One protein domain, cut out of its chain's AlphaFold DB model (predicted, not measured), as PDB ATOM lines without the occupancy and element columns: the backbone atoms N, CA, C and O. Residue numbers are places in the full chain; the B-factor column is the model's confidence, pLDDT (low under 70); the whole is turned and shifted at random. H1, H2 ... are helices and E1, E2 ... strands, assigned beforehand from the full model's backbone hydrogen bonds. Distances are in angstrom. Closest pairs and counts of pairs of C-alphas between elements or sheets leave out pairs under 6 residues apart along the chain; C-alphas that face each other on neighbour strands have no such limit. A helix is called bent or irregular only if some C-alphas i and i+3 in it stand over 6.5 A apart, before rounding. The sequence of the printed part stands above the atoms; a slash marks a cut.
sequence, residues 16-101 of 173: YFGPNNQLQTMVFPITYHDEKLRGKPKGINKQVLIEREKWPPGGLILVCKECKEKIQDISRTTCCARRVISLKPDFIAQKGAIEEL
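This is residues 16 to 101 of the 173 residues of an uncharacterized protein of Rhizophagus irregularis (strain DAOM 181602 / DAOM 197198 / MUCL 43194) (UniProt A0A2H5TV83). There is little regular structure here: the printed part is a chain of long loops joining short helices, with H1 and H3 near the middle and H2 and H5 far out. Residues 68 to 75 and 92 to 101, the latter including H5, stick out. The 86 printed residues hold E1, H1, H2, H3, H4 and H5 in that order, mostly helix, with only 28 residues in these elements. The whole is only just loose, close to compact, with a radius of gyration of the C-alphas of 14.7 A and spans of 42 by 37 by 26 A.

Find C-alpha 22 at (-27.770, -14.317, 38.308), where E1, residues 22 to 24, begins. Then come H1, 47 to 51, H2, 65 to 68, H3, 81 to 86 and 8.5 A long, H4, 89 to 93, and H5, 97 to 101, ending at (-41.203, -30.549, 24.162).

E1 pairs with no named strand; residues 16 to 17 pair antiparallel with its residues 22 to 23. H1 and H3 are close but not clearly touching, closest at the C-alphas of Leu 49 and Ile 85, 7.6 A. H4 and H5 are apart. H1, H3, H4 and H5 have every O i to N i+4 pair within hydrogen-bond range; H2 is too short for one.

The printed part has no cut. The links E1 to H1, H1 to H2 and H2 to H3 are long. Residues 45 and 72 have pLDDT under 70.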
ATOM      1  N   TYR A  16     -32.200 -18.725  36.242       92.00
ATOM      2  CA  TYR A  16     -31.689 -17.398  36.566       92.00
ATOM      3  C   TYR A  16     -32.585 -16.754  37.620       92.00
ATOM      4  O   TYR A  16     -33.792 -17.004  37.643       92.00
ATOM      5  N   PHE A  17     -32.011 -15.961  38.523       90.81
ATOM      6  CA  PHE A  17     -32.766 -15.338  39.609       90.81
ATOM      7  C   PHE A  17     -32.242 -13.948  39.978       90.81
ATOM      8  O   PHE A  17     -31.105 -13.579  39.685       90.81
ATOM      9  N   GLY A  18     -33.092 -13.194  40.677       88.19
ATOM     10  CA  GLY A  18     -32.775 -11.851  41.153       88.19
ATOM     11  C   GLY A  18     -32.803 -10.786  40.047       88.19
ATOM     12  O   GLY A  18     -32.940 -11.111  38.869       88.19
ATOM     13  N   PRO A  19     -32.677  -9.500  40.419       87.12
ATOM     14  CA  PRO A  19     -32.704  -8.385  39.468       87.12
ATOM     15  C   PRO A  19     -31.521  -8.407  38.488       87.12
ATOM     16  O   PRO A  19     -31.641  -7.922  37.370       87.12
ATOM     17  N   ASN A  20     -30.403  -9.026  38.879       90.44
ATOM     18  CA  ASN A  20     -29.178  -9.092  38.076       90.44
ATOM     19  C   ASN A  20     -29.134 -10.310  37.136       90.44
ATOM     20  O   ASN A  20     -28.090 -10.579  36.549       90.44
ATOM     21  N   ASN A  21     -30.228 -11.075  37.031       89.94
ATOM     22  CA  ASN A  21     -30.305 -12.309  36.244       89.94
ATOM     23  C   ASN A  21     -29.149 -13.283  36.553       89.94
ATOM     24  O   ASN A  21     -28.490 -13.817  35.661       89.94
ATOM     25  N   GLN A  22     -28.872 -13.486  37.842       92.44
ATOM     26  CA  GLN A  22     -27.770 -14.317  38.308       92.44
ATOM     27  C   GLN A  22     -28.040 -15.790  37.991       92.44
ATOM     28  O   GLN A  22     -29.119 -16.310  38.280       92.44
ATOM     29  N   LEU A  23     -27.045 -16.483  37.429       92.69
ATOM     30  CA  LEU A  23     -27.132 -17.912  37.136       92.69
ATOM     31  C   LEU A  23     -27.190 -18.735  38.430       92.69
ATOM     32  O   LEU A  23     -26.258 -18.735  39.233       92.69
ATOM     33  N   GLN A  24     -28.255 -19.515  38.579       92.00
ATOM     34  CA  GLN A  24     -28.387 -20.567  39.574       92.00
ATOM     35  C   GLN A  24     -28.046 -21.917  38.942       92.00
ATOM     36  O   GLN A  24     -28.843 -22.500  38.203       92.00
ATOM     37  N   THR A  25     -26.887 -22.471  39.300       92.31
ATOM     38  CA  THR A  25     -26.574 -23.867  38.978       92.31
ATOM     39  C   THR A  25     -27.311 -24.806  39.926       92.31
ATOM     40  O   THR A  25     -27.285 -24.605  41.143       92.31
ATOM     41  N   MET A  26     -27.971 -25.834  39.384       89.56
ATOM     42  CA  MET A  26     -28.723 -26.831  40.170       89.56
ATOM     43  C   MET A  26     -27.925 -28.108  40.450       89.56
ATOM     44  O   MET A  26     -28.375 -28.982  41.191       89.56
ATOM     45  N   VAL A  27     -26.724 -28.200  39.886       91.25
ATOM     46  CA  VAL A  27     -25.761 -29.287  40.059       91.25
ATOM     47  C   VAL A  27     -24.444 -28.669  40.517       91.25
ATOM     48  O   VAL A  27     -24.090 -27.570  40.083       91.25
ATOM     49  N   PHE A  28     -23.732 -29.335  41.423       90.19
ATOM     50  CA  PHE A  28     -22.399 -28.886  41.815       90.19
ATOM     51  C   PHE A  28     -21.417 -29.022  40.642       90.19
ATOM     52  O   PHE A  28     -21.420 -30.055  39.965       90.19
ATOM     53  N   PRO A  29     -20.557 -28.017  40.404       91.31
ATOM     54  CA  PRO A  29     -19.583 -28.077  39.322       91.31
ATOM     55  C   PRO A  29     -18.586 -29.222  39.537       91.31
ATOM     56  O   PRO A  29     -18.354 -29.671  40.660       91.31
ATOM     57  N   ILE A  30     -17.952 -29.678  38.456       92.12
ATOM     58  CA  ILE A  30     -16.913 -30.717  38.538       92.12
ATOM     59  C   ILE A  30     -15.686 -30.242  39.336       92.12
ATOM     60  O   ILE A  30     -14.956 -31.047  39.894       92.12
ATOM     61  N   THR A  31     -15.492 -28.927  39.442       92.25
ATOM     62  CA  THR A  31     -14.414 -28.276  40.200       92.25
ATOM     63  C   THR A  31     -14.789 -27.986  41.657       92.25
ATOM     64  O   THR A  31     -14.068 -27.269  42.346       92.25
ATOM     65  N   TYR A  32     -15.922 -28.500  42.150       89.56
ATOM     66  CA  TYR A  32     -16.375 -28.225  43.513       89.56
ATOM     67  C   TYR A  32     -15.390 -28.757  44.568       89.56
ATOM     68  O   TYR A  32     -14.786 -29.819  44.390       89.56
ATOM     69  N   HIS A  33     -15.236 -28.020  45.672       91.00
ATOM     70  CA  HIS A  33     -14.213 -28.292  46.689       91.00
ATOM     71  C   HIS A  33     -14.413 -29.647  47.390       91.00
ATOM     72  O   HIS A  33     -13.440 -30.309  47.742       91.00
ATOM     73  N   ASP A  34     -15.666 -30.079  47.562       88.75
ATOM     74  CA  ASP A  34     -15.990 -31.417  48.058       88.75
ATOM     75  C   ASP A  34     -16.142 -32.394  46.888       88.75
ATOM     76  O   ASP A  34     -17.104 -32.336  46.113       88.75
ATOM     77  N   GLU A  35     -15.195 -33.322  46.785       90.38
ATOM     78  CA  GLU A  35     -15.153 -34.339  45.740       90.38
ATOM     79  C   GLU A  35     -16.389 -35.242  45.733       90.38
ATOM     80  O   GLU A  35     -16.876 -35.624  44.669       90.38
ATOM     81  N   LYS A  36     -16.982 -35.509  46.905       88.44
ATOM     82  CA  LYS A  36     -18.184 -36.343  47.005       88.44
ATOM     83  C   LYS A  36     -19.415 -35.660  46.435       88.44
ATOM     84  O   LYS A  36     -20.410 -36.350  46.206       88.44
ATOM     85  N   LEU A  37     -19.392 -34.342  46.256       87.06
ATOM     86  CA  LEU A  37     -20.527 -33.557  45.778       87.06
ATOM     87  C   LEU A  37     -20.405 -33.158  44.307       87.06
ATOM     88  O   LEU A  37     -21.423 -32.814  43.714       87.06
ATOM     89  N   ARG A  38     -19.218 -33.250  43.699       90.62
ATOM     90  CA  ARG A  38     -18.990 -32.929  42.278       90.62
ATOM     91  C   ARG A  38     -19.988 -33.648  41.371       90.62
ATOM     92  O   ARG A  38     -20.194 -34.855  41.488       90.62
ATOM     93  N   GLY A  39     -20.641 -32.898  40.484       87.94
ATOM     94  CA  GLY A  39     -21.630 -33.431  39.541       87.94
ATOM     95  C   GLY A  39     -22.936 -33.923  40.175       87.94
ATOM     96  O   GLY A  39     -23.826 -34.375  39.454       87.94
ATOM     97  N   LYS A  40     -23.101 -33.832  41.503       88.06
ATOM     98  CA  LYS A  40     -24.350 -34.209  42.169       88.06
ATOM     99  C   LYS A  40     -25.359 -33.062  42.140       88.06
ATOM    100  O   LYS A  40     -24.973 -31.891  42.220       88.06
ATOM    101  N   PRO A  41     -26.663 -33.372  42.049       88.81
ATOM    102  CA  PRO A  41     -27.706 -32.366  42.178       88.81
ATOM    103  C   PRO A  41     -27.642 -31.702  43.558       88.81
ATOM    104  O   PRO A  41     -27.411 -32.354  44.580       88.81
ATOM    105  N   LYS A  42     -27.853 -30.385  43.587       87.88
ATOM    106  CA  LYS A  42     -27.912 -29.609  44.823       87.88
ATOM    107  C   LYS A  42     -29.218 -29.896  45.558       87.88
ATOM    108  O   LYS A  42     -30.290 -29.991  44.964       87.88
ATOM    109  N   GLY A  43     -29.148 -29.928  46.886       76.94
ATOM    110  CA  GLY A  43     -30.328 -29.957  47.747       76.94
ATOM    111  C   GLY A  43     -31.088 -28.638  47.634       76.94
ATOM    112  O   GLY A  43     -30.750 -27.671  48.314       76.94
ATOM    113  N   ILE A  44     -32.111 -28.614  46.776       71.25
ATOM    114  CA  ILE A  44     -32.892 -27.429  46.375       71.25
ATOM    115  C   ILE A  44     -33.383 -26.598  47.569       71.25
ATOM    116  O   ILE A  44     -33.472 -25.383  47.498       71.25
ATOM    117  N   ASN A  45     -33.688 -27.226  48.699       68.62
ATOM    118  CA  ASN A  45     -34.268 -26.498  49.823       68.62
ATOM    119  C   ASN A  45     -33.231 -25.874  50.757       68.62
ATOM    120  O   ASN A  45     -33.541 -24.859  51.357       68.62
ATOM    121  N   LYS A  46     -32.024 -26.434  50.889       80.38
ATOM    122  CA  LYS A  46     -30.990 -25.861  51.766       80.38
ATOM    123  C   LYS A  46     -29.937 -25.111  50.962       80.38
ATOM    124  O   LYS A  46     -29.808 -23.907  51.123       80.38
ATOM    125  N   GLN A  47     -29.248 -25.789  50.045       88.50
ATOM    126  CA  GLN A  47     -28.142 -25.197  49.289       88.50
ATOM    127  C   GLN A  47     -28.610 -24.029  48.409       88.50
ATOM    128  O   GLN A  47     -28.059 -22.939  48.499       88.50
ATOM    129  N   VAL A  48     -29.667 -24.224  47.616       89.62
ATOM    130  CA  VAL A  48     -30.183 -23.172  46.720       89.62
ATOM    131  C   VAL A  48     -30.815 -22.018  47.508       89.62
ATOM    132  O   VAL A  48     -30.683 -20.871  47.106       89.62
ATOM    133  N   LEU A  49     -31.467 -22.267  48.653       90.62
ATOM    134  CA  LEU A  49     -31.984 -21.165  49.483       90.62
ATOM    135  C   LEU A  49     -30.870 -20.386  50.192       90.62
ATOM    136  O   LEU A  49     -31.023 -19.179  50.355       90.62
ATOM    137  N   ILE A  50     -29.775 -21.042  50.590       90.12
ATOM    138  CA  ILE A  50     -28.585 -20.372  51.137       90.12
ATOM    139  C   ILE A  50     -27.942 -19.497  50.059       90.12
ATOM    140  O   ILE A  50     -27.737 -18.314  50.299       90.12
ATOM    141  N   GLU A  51     -27.715 -20.041  48.859       90.94
ATOM    142  CA  GLU A  51     -27.150 -19.297  47.718       90.94
ATOM    143  C   GLU A  51     -28.013 -18.094  47.301       90.94
ATOM    144  O   GLU A  51     -27.509 -17.144  46.713       90.94
ATOM    145  N   ARG A  52     -29.312 -18.118  47.627       90.44
ATOM    146  CA  ARG A  52     -30.272 -17.037  47.361       90.44
ATOM    147  C   ARG A  52     -30.532 -16.120  48.557       90.44
ATOM    148  O   ARG A  52     -31.443 -15.297  48.473       90.44
ATOM    149  N   GLU A  53     -29.836 -16.311  49.678       90.06
ATOM    150  CA  GLU A  53     -30.031 -15.543  50.920       90.06
ATOM    151  C   GLU A  53     -31.481 -15.598  51.449       90.06
ATOM    152  O   GLU A  53     -32.038 -14.638  51.984       90.06
ATOM    153  N   LYS A  54     -32.152 -16.740  51.261       90.06
ATOM    154  CA  LYS A  54     -33.527 -16.997  51.732       90.06
ATOM    155  C   LYS A  54     -33.604 -18.078  52.801       90.06
ATOM    156  O   LYS A  54     -34.703 -18.478  53.182       90.06
ATOM    157  N   TRP A  55     -32.458 -18.554  53.275       88.75
ATOM    158  CA  TRP A  55     -32.376 -19.485  54.389       88.75
ATOM    159  C   TRP A  55     -32.248 -18.709  55.713       88.75
ATOM    160  O   TRP A  55     -31.232 -18.046  55.917       88.75
ATOM    161  N   PRO A  56     -33.252 -18.747  56.608       88.94
ATOM    162  CA  PRO A  56     -33.206 -18.014  57.870       88.94
ATOM    163  C   PRO A  56     -32.210 -18.645  58.861       88.94
ATOM    164  O   PRO A  56     -31.935 -19.845  58.770       88.94
ATOM    165  N   PRO A  57     -31.716 -17.883  59.858       85.81
ATOM    166  CA  PRO A  57     -30.747 -18.377  60.841       85.81
ATOM    167  C   PRO A  57     -31.282 -19.553  61.675       85.81
ATOM    168  O   PRO A  57     -30.535 -20.475  61.984       85.81
ATOM    169  N   GLY A  58     -32.589 -19.582  61.960       86.94
ATOM    170  CA  GLY A  58     -33.259 -20.708  62.629       86.94
ATOM    171  C   GLY A  58     -33.503 -21.935  61.738       86.94
ATOM    172  O   GLY A  58     -34.055 -22.932  62.197       86.94
ATOM    173  N   GLY A  59     -33.107 -21.876  60.462       88.19
ATOM    174  CA  GLY A  59     -33.365 -22.909  59.468       88.19
ATOM    175  C   GLY A  59     -34.837 -23.038  59.070       88.19
ATOM    176  O   GLY A  59     -35.722 -22.355  59.577       88.19
ATOM    177  N   LEU A  60     -35.099 -23.925  58.111       89.38
ATOM    178  CA  LEU A  60     -36.451 -24.280  57.684       89.38
ATOM    179  C   LEU A  60     -36.613 -25.793  57.651       89.38
ATOM    180  O   LEU A  60     -35.734 -26.530  57.200       89.38
ATOM    181  N   ILE A  61     -37.794 -26.253  58.048       90.50
ATOM    182  CA  ILE A  61     -38.224 -27.619  57.763       90.50
ATOM    183  C   ILE A  61     -38.593 -27.760  56.282       90.50
ATOM    184  O   ILE A  61     -38.981 -26.796  55.617       90.50
ATOM    185  N   LEU A  62     -38.492 -28.984  55.754       88.06
ATOM    186  CA  LEU A  62     -38.754 -29.263  54.340       88.06
ATOM    187  C   LEU A  62     -40.200 -28.929  53.943       88.06
ATOM    188  O   LEU A  62     -40.431 -28.202  52.977       88.06
ATOM    189  N   VAL A  63     -41.161 -29.463  54.698       90.38
ATOM    190  CA  VAL A  63     -42.602 -29.225  54.551       90.38
ATOM    191  C   VAL A  63     -43.204 -29.154  55.953       90.38
ATOM    192  O   VAL A  63     -42.980 -30.065  56.748       90.38
ATOM    193  N   CYS A  64     -43.949 -28.092  56.264       90.88
ATOM    194  CA  CYS A  64     -44.694 -27.994  57.521       90.88
ATOM    195  C   CYS A  64     -45.982 -28.831  57.487       90.88
ATOM    196  O   CYS A  64     -46.437 -29.241  56.416       90.88
ATOM    197  N   LYS A  65     -46.588 -29.073  58.655       91.12
ATOM    198  CA  LYS A  65     -47.814 -29.881  58.785       91.12
ATOM    199  C   LYS A  65     -48.950 -29.355  57.901       91.12
ATOM    200  O   LYS A  65     -49.511 -30.107  57.115       91.12
ATOM    201  N   GLU A  66     -49.210 -28.056  57.932       89.75
ATOM    202  CA  GLU A  66     -50.328 -27.472  57.182       89.75
ATOM    203  C   GLU A  66     -50.087 -27.483  55.660       89.75
ATOM    204  O   GLU A  66     -51.007 -27.740  54.887       89.75
ATOM    205  N   CYS A  67     -48.839 -27.300  55.200       87.81
ATOM    206  CA  CYS A  67     -48.505 -27.490  53.783       87.81
ATOM    207  C   CYS A  67     -48.605 -28.959  53.352       87.81
ATOM    208  O   CYS A  67     -48.888 -29.235  52.186       87.81
ATOM    209  N   LYS A  68     -48.373 -29.909  54.266       88.50
ATOM    210  CA  LYS A  68     -48.575 -31.340  54.010       88.50
ATOM    211  C   LYS A  68     -50.065 -31.666  53.858       88.50
ATOM    212  O   LYS A  68     -50.421 -32.439  52.974       88.50
ATOM    213  N   GLU A  69     -50.909 -31.022  54.658       89.00
ATOM    214  CA  GLU A  69     -52.376 -31.114  54.618       89.00
ATOM    215  C   GLU A  69     -53.012 -30.267  53.498       89.00
ATOM    216  O   GLU A  69     -54.223 -30.297  53.313       89.00
ATOM    217  N   LYS A  70     -52.200 -29.563  52.693       82.62
ATOM    218  CA  LYS A  70     -52.634 -28.711  51.568       82.62
ATOM    219  C   LYS A  70     -53.607 -27.595  51.971       82.62
ATOM    220  O   LYS A  70     -54.415 -27.166  51.149       82.62
ATOM    221  N   ILE A  71     -53.495 -27.089  53.199       80.38
ATOM    222  CA  ILE A  71     -54.256 -25.921  53.648       80.38
ATOM    223  C   ILE A  71     -53.777 -24.706  52.841       80.38
ATOM    224  O   ILE A  71     -52.592 -24.359  52.859       80.38
ATOM    225  N   GLN A  72     -54.685 -24.102  52.072       69.00
ATOM    226  CA  GLN A  72     -54.368 -22.986  51.184       69.00
ATOM    227  C   GLN A  72     -54.513 -21.666  51.936       69.00
ATOM    228  O   GLN A  72     -55.605 -21.132  52.069       69.00
ATOM    229  N   ASP A  73     -53.388 -21.140  52.402       77.38
ATOM    230  CA  ASP A  73     -53.306 -19.802  52.975       77.38
ATOM    231  C   ASP A  73     -52.298 -18.974  52.166       77.38
ATOM    232  O   ASP A  73     -51.125 -19.343  52.005       77.38
ATOM    233  N   ILE A  74     -52.788 -17.872  51.603       78.00
ATOM    234  CA  ILE A  74     -52.025 -16.964  50.740       78.00
ATOM    235  C   ILE A  74     -50.996 -16.176  51.560       78.00
ATOM    236  O   ILE A  74     -49.907 -15.899  51.059       78.00
ATOM    237  N   SER A  75     -51.281 -15.889  52.834       83.12
ATOM    238  CA  SER A  75     -50.376 -15.138  53.713       83.12
ATOM    239  C   SER A  75     -49.096 -15.918  54.045       83.12
ATOM    240  O   SER A  75     -48.048 -15.351  54.365       83.12
ATOM    241  N   ARG A  76     -49.139 -17.247  53.907       82.88
ATOM    242  CA  ARG A  76     -48.072 -18.156  54.328       82.88
ATOM    243  C   ARG A  76     -47.079 -18.414  53.209       82.88
ATOM    244  O   ARG A  76     -47.128 -19.428  52.507       82.88
ATOM    245  N   THR A  77     -46.141 -17.489  53.068       85.69
ATOM    246  CA  THR A  77     -45.110 -17.520  52.021       85.69
ATOM    247  C   THR A  77     -43.771 -18.091  52.499       85.69
ATOM    248  O   THR A  77     -43.009 -18.626  51.694       85.69
ATOM    249  N   THR A  78     -43.500 -18.059  53.809       88.56
ATOM    250  CA  THR A  78     -42.194 -18.408  54.406       88.56
ATOM    251  C   THR A  78     -42.213 -19.605  55.363       88.56
ATOM    252  O   THR A  78     -41.215 -19.893  56.015       88.56
ATOM    253  N   CYS A  79     -43.318 -20.350  55.438       89.56
ATOM    254  CA  CYS A  79     -43.531 -21.371  56.475       89.56
ATOM    255  C   CYS A  79     -42.642 -22.628  56.380       89.56
ATOM    256  O   CYS A  79     -42.438 -23.317  57.376       89.56
ATOM    257  N   CYS A  80     -42.159 -22.988  55.191       90.62
ATOM    258  CA  CYS A  80     -41.277 -24.136  54.981       90.62
ATOM    259  C   CYS A  80     -40.477 -23.967  53.691       90.62
ATOM    260  O   CYS A  80     -40.877 -23.218  52.794       90.62
ATOM    261  N   ALA A  81     -39.369 -24.699  53.567       90.25
ATOM    262  CA  ALA A  81     -38.464 -24.540  52.435       90.25
ATOM    263  C   ALA A  81     -39.156 -24.818  51.088       90.25
ATOM    264  O   ALA A  81     -39.012 -24.036  50.147       90.25
ATOM    265  N   ARG A  82     -40.015 -25.852  51.029       89.62
ATOM    266  CA  ARG A  82     -40.798 -26.169  49.826       89.62
ATOM    267  C   ARG A  82     -41.727 -25.023  49.414       89.62
ATOM    268  O   ARG A  82     -41.874 -24.777  48.221       89.62
ATOM    269  N   ARG A  83     -42.354 -24.333  50.373       89.62
ATOM    270  CA  ARG A  83     -43.246 -23.198  50.086       89.62
ATOM    271  C   ARG A  83     -42.446 -22.011  49.560       89.62
ATOM    272  O   ARG A  83     -42.775 -21.505  48.490       89.62
ATOM    273  N   VAL A  84     -41.361 -21.653  50.248       91.38
ATOM    274  CA  VAL A  84     -40.477 -20.541  49.864       91.38
ATOM    275  C   VAL A  84     -39.977 -20.701  48.434       91.38
ATOM    276  O   VAL A  84     -40.024 -19.741  47.667       91.38
ATOM    277  N   ILE A  85     -39.509 -21.900  48.069       89.75
ATOM    278  CA  ILE A  85     -38.978 -22.150  46.727       89.75
ATOM    279  C   ILE A  85     -40.077 -22.210  45.666       89.75
ATOM    280  O   ILE A  85     -39.909 -21.646  44.593       89.75
ATOM    281  N   SER A  86     -41.233 -22.811  45.981       89.25
ATOM    282  CA  SER A  86     -42.358 -22.902  45.039       89.25
ATOM    283  C   SER A  86     -42.929 -21.544  44.636       89.25
ATOM    284  O   SER A  86     -43.540 -21.436  43.583       89.25
ATOM    285  N   LEU A  87     -42.735 -20.524  45.476       89.94
ATOM    286  CA  LEU A  87     -43.199 -19.163  45.227       89.94
ATOM    287  C   LEU A  87     -42.159 -18.297  44.502       89.94
ATOM    288  O   LEU A  87     -42.405 -17.116  44.269       89.94
ATOM    289  N   LYS A  88     -40.975 -18.834  44.179       90.38
ATOM    290  CA  LYS A  88     -39.969 -18.074  43.434       90.38
ATOM    291  C   LYS A  88     -40.391 -17.918  41.973       90.38
ATOM    292  O   LYS A  88     -40.879 -18.882  41.387       90.38
ATOM    293  N   PRO A  89     -40.187 -16.731  41.376       91.25
ATOM    294  CA  PRO A  89     -40.690 -16.430  40.039       91.25
ATOM    295  C   PRO A  89     -40.106 -17.365  38.980       91.25
ATOM    296  O   PRO A  89     -40.839 -17.827  38.116       91.25
ATOM    297  N   ASP A  90     -38.823 -17.717  39.085       91.12
ATOM    298  CA  ASP A  90     -38.169 -18.649  38.167       91.12
ATOM    299  C   ASP A  90     -38.728 -20.075  38.281       91.12
ATOM    300  O   ASP A  90     -38.887 -20.755  37.274       91.12
ATOM    301  N   PHE A  91     -39.110 -20.503  39.487       89.56
ATOM    302  CA  PHE A  91     -39.750 -21.804  39.707       89.56
ATOM    303  C   PHE A  91     -41.208 -21.835  39.239       89.56
ATOM    304  O   PHE A  91     -41.666 -22.877  38.780       89.56
ATOM    305  N   ILE A  92     -41.938 -20.721  39.357       90.31
ATOM    306  CA  ILE A  92     -43.311 -20.594  38.844       90.31
ATOM    307  C   ILE A  92     -43.309 -20.552  37.314       90.31
ATOM    308  O   ILE A  92     -44.159 -21.168  36.681       90.31
ATOM    309  N   ALA A  93     -42.363 -19.819  36.722       90.00
ATOM    310  CA  ALA A  93     -42.270 -19.640  35.278       90.00
ATOM    311  C   ALA A  93     -41.761 -20.890  34.545       90.00
ATOM    312  O   ALA A  93     -41.988 -21.032  33.343       90.00
ATOM    313  N   GLN A  94     -41.057 -21.787  35.240       87.62
ATOM    314  CA  GLN A  94     -40.486 -22.976  34.624       87.62
ATOM    315  C   GLN A  94     -41.577 -23.973  34.208       87.62
ATOM    316  O   GLN A  94     -42.247 -24.578  35.047       87.62
ATOM    317  N   LYS A  95     -41.697 -24.194  32.896       90.00
ATOM    318  CA  LYS A  95     -42.573 -25.218  32.320       90.00
ATOM    319  C   LYS A  95     -42.006 -26.622  32.521       90.00
ATOM    320  O   LYS A  95     -40.801 -26.829  32.697       90.00
ATOM    321  N   GLY A  96     -42.890 -27.618  32.507       88.62
ATOM    322  CA  GLY A  96     -42.468 -29.016  32.556       88.62
ATOM    323  C   GLY A  96     -41.704 -29.410  31.289       88.62
ATOM    324  O   GLY A  96     -42.044 -28.970  30.197       88.62
ATOM    325  N   ALA A  97     -40.719 -30.308  31.398       89.75
ATOM    326  CA  ALA A  97     -39.934 -30.749  30.236       89.75
ATOM    327  C   ALA A  97     -40.798 -31.342  29.101       89.75
ATOM    328  O   ALA A  97     -40.479 -31.181  27.929       89.75
ATOM    329  N   ILE A  98     -41.898 -32.018  29.453       91.75
ATOM    330  CA  ILE A  98     -42.864 -32.567  28.487       91.75
ATOM    331  C   ILE A  98     -43.665 -31.448  27.818       91.75
ATOM    332  O   ILE A  98     -43.894 -31.494  26.615       91.75
ATOM    333  N   GLU A  99     -44.093 -30.455  28.596       94.94
ATOM    334  CA  GLU A  99     -44.873 -29.324  28.096       94.94
ATOM    335  C   GLU A  99     -44.068 -28.532  27.066       94.94
ATOM    336  O   GLU A  99     -44.538 -28.339  25.952       94.94
ATOM    337  N   GLU A 100     -42.819 -28.196  27.384       92.69
ATOM    338  CA  GLU A 100     -41.909 -27.535  26.444       92.69
ATOM    339  C   GLU A 100     -41.654 -28.364  25.185       92.69
ATOM    340  O   GLU A 100     -41.632 -27.816  24.090       92.69
ATOM    341  N   LEU A 101     -41.447 -29.679  25.314       94.75
ATOM    342  CA  LEU A 101     -41.203 -30.549  24.162       94.75
ATOM    343  C   LEU A 101     -42.392 -30.528  23.196       94.75
ATOM    344  O   LEU A 101     -42.205 -30.446  21.984       94.75
TER     345      LEU A 101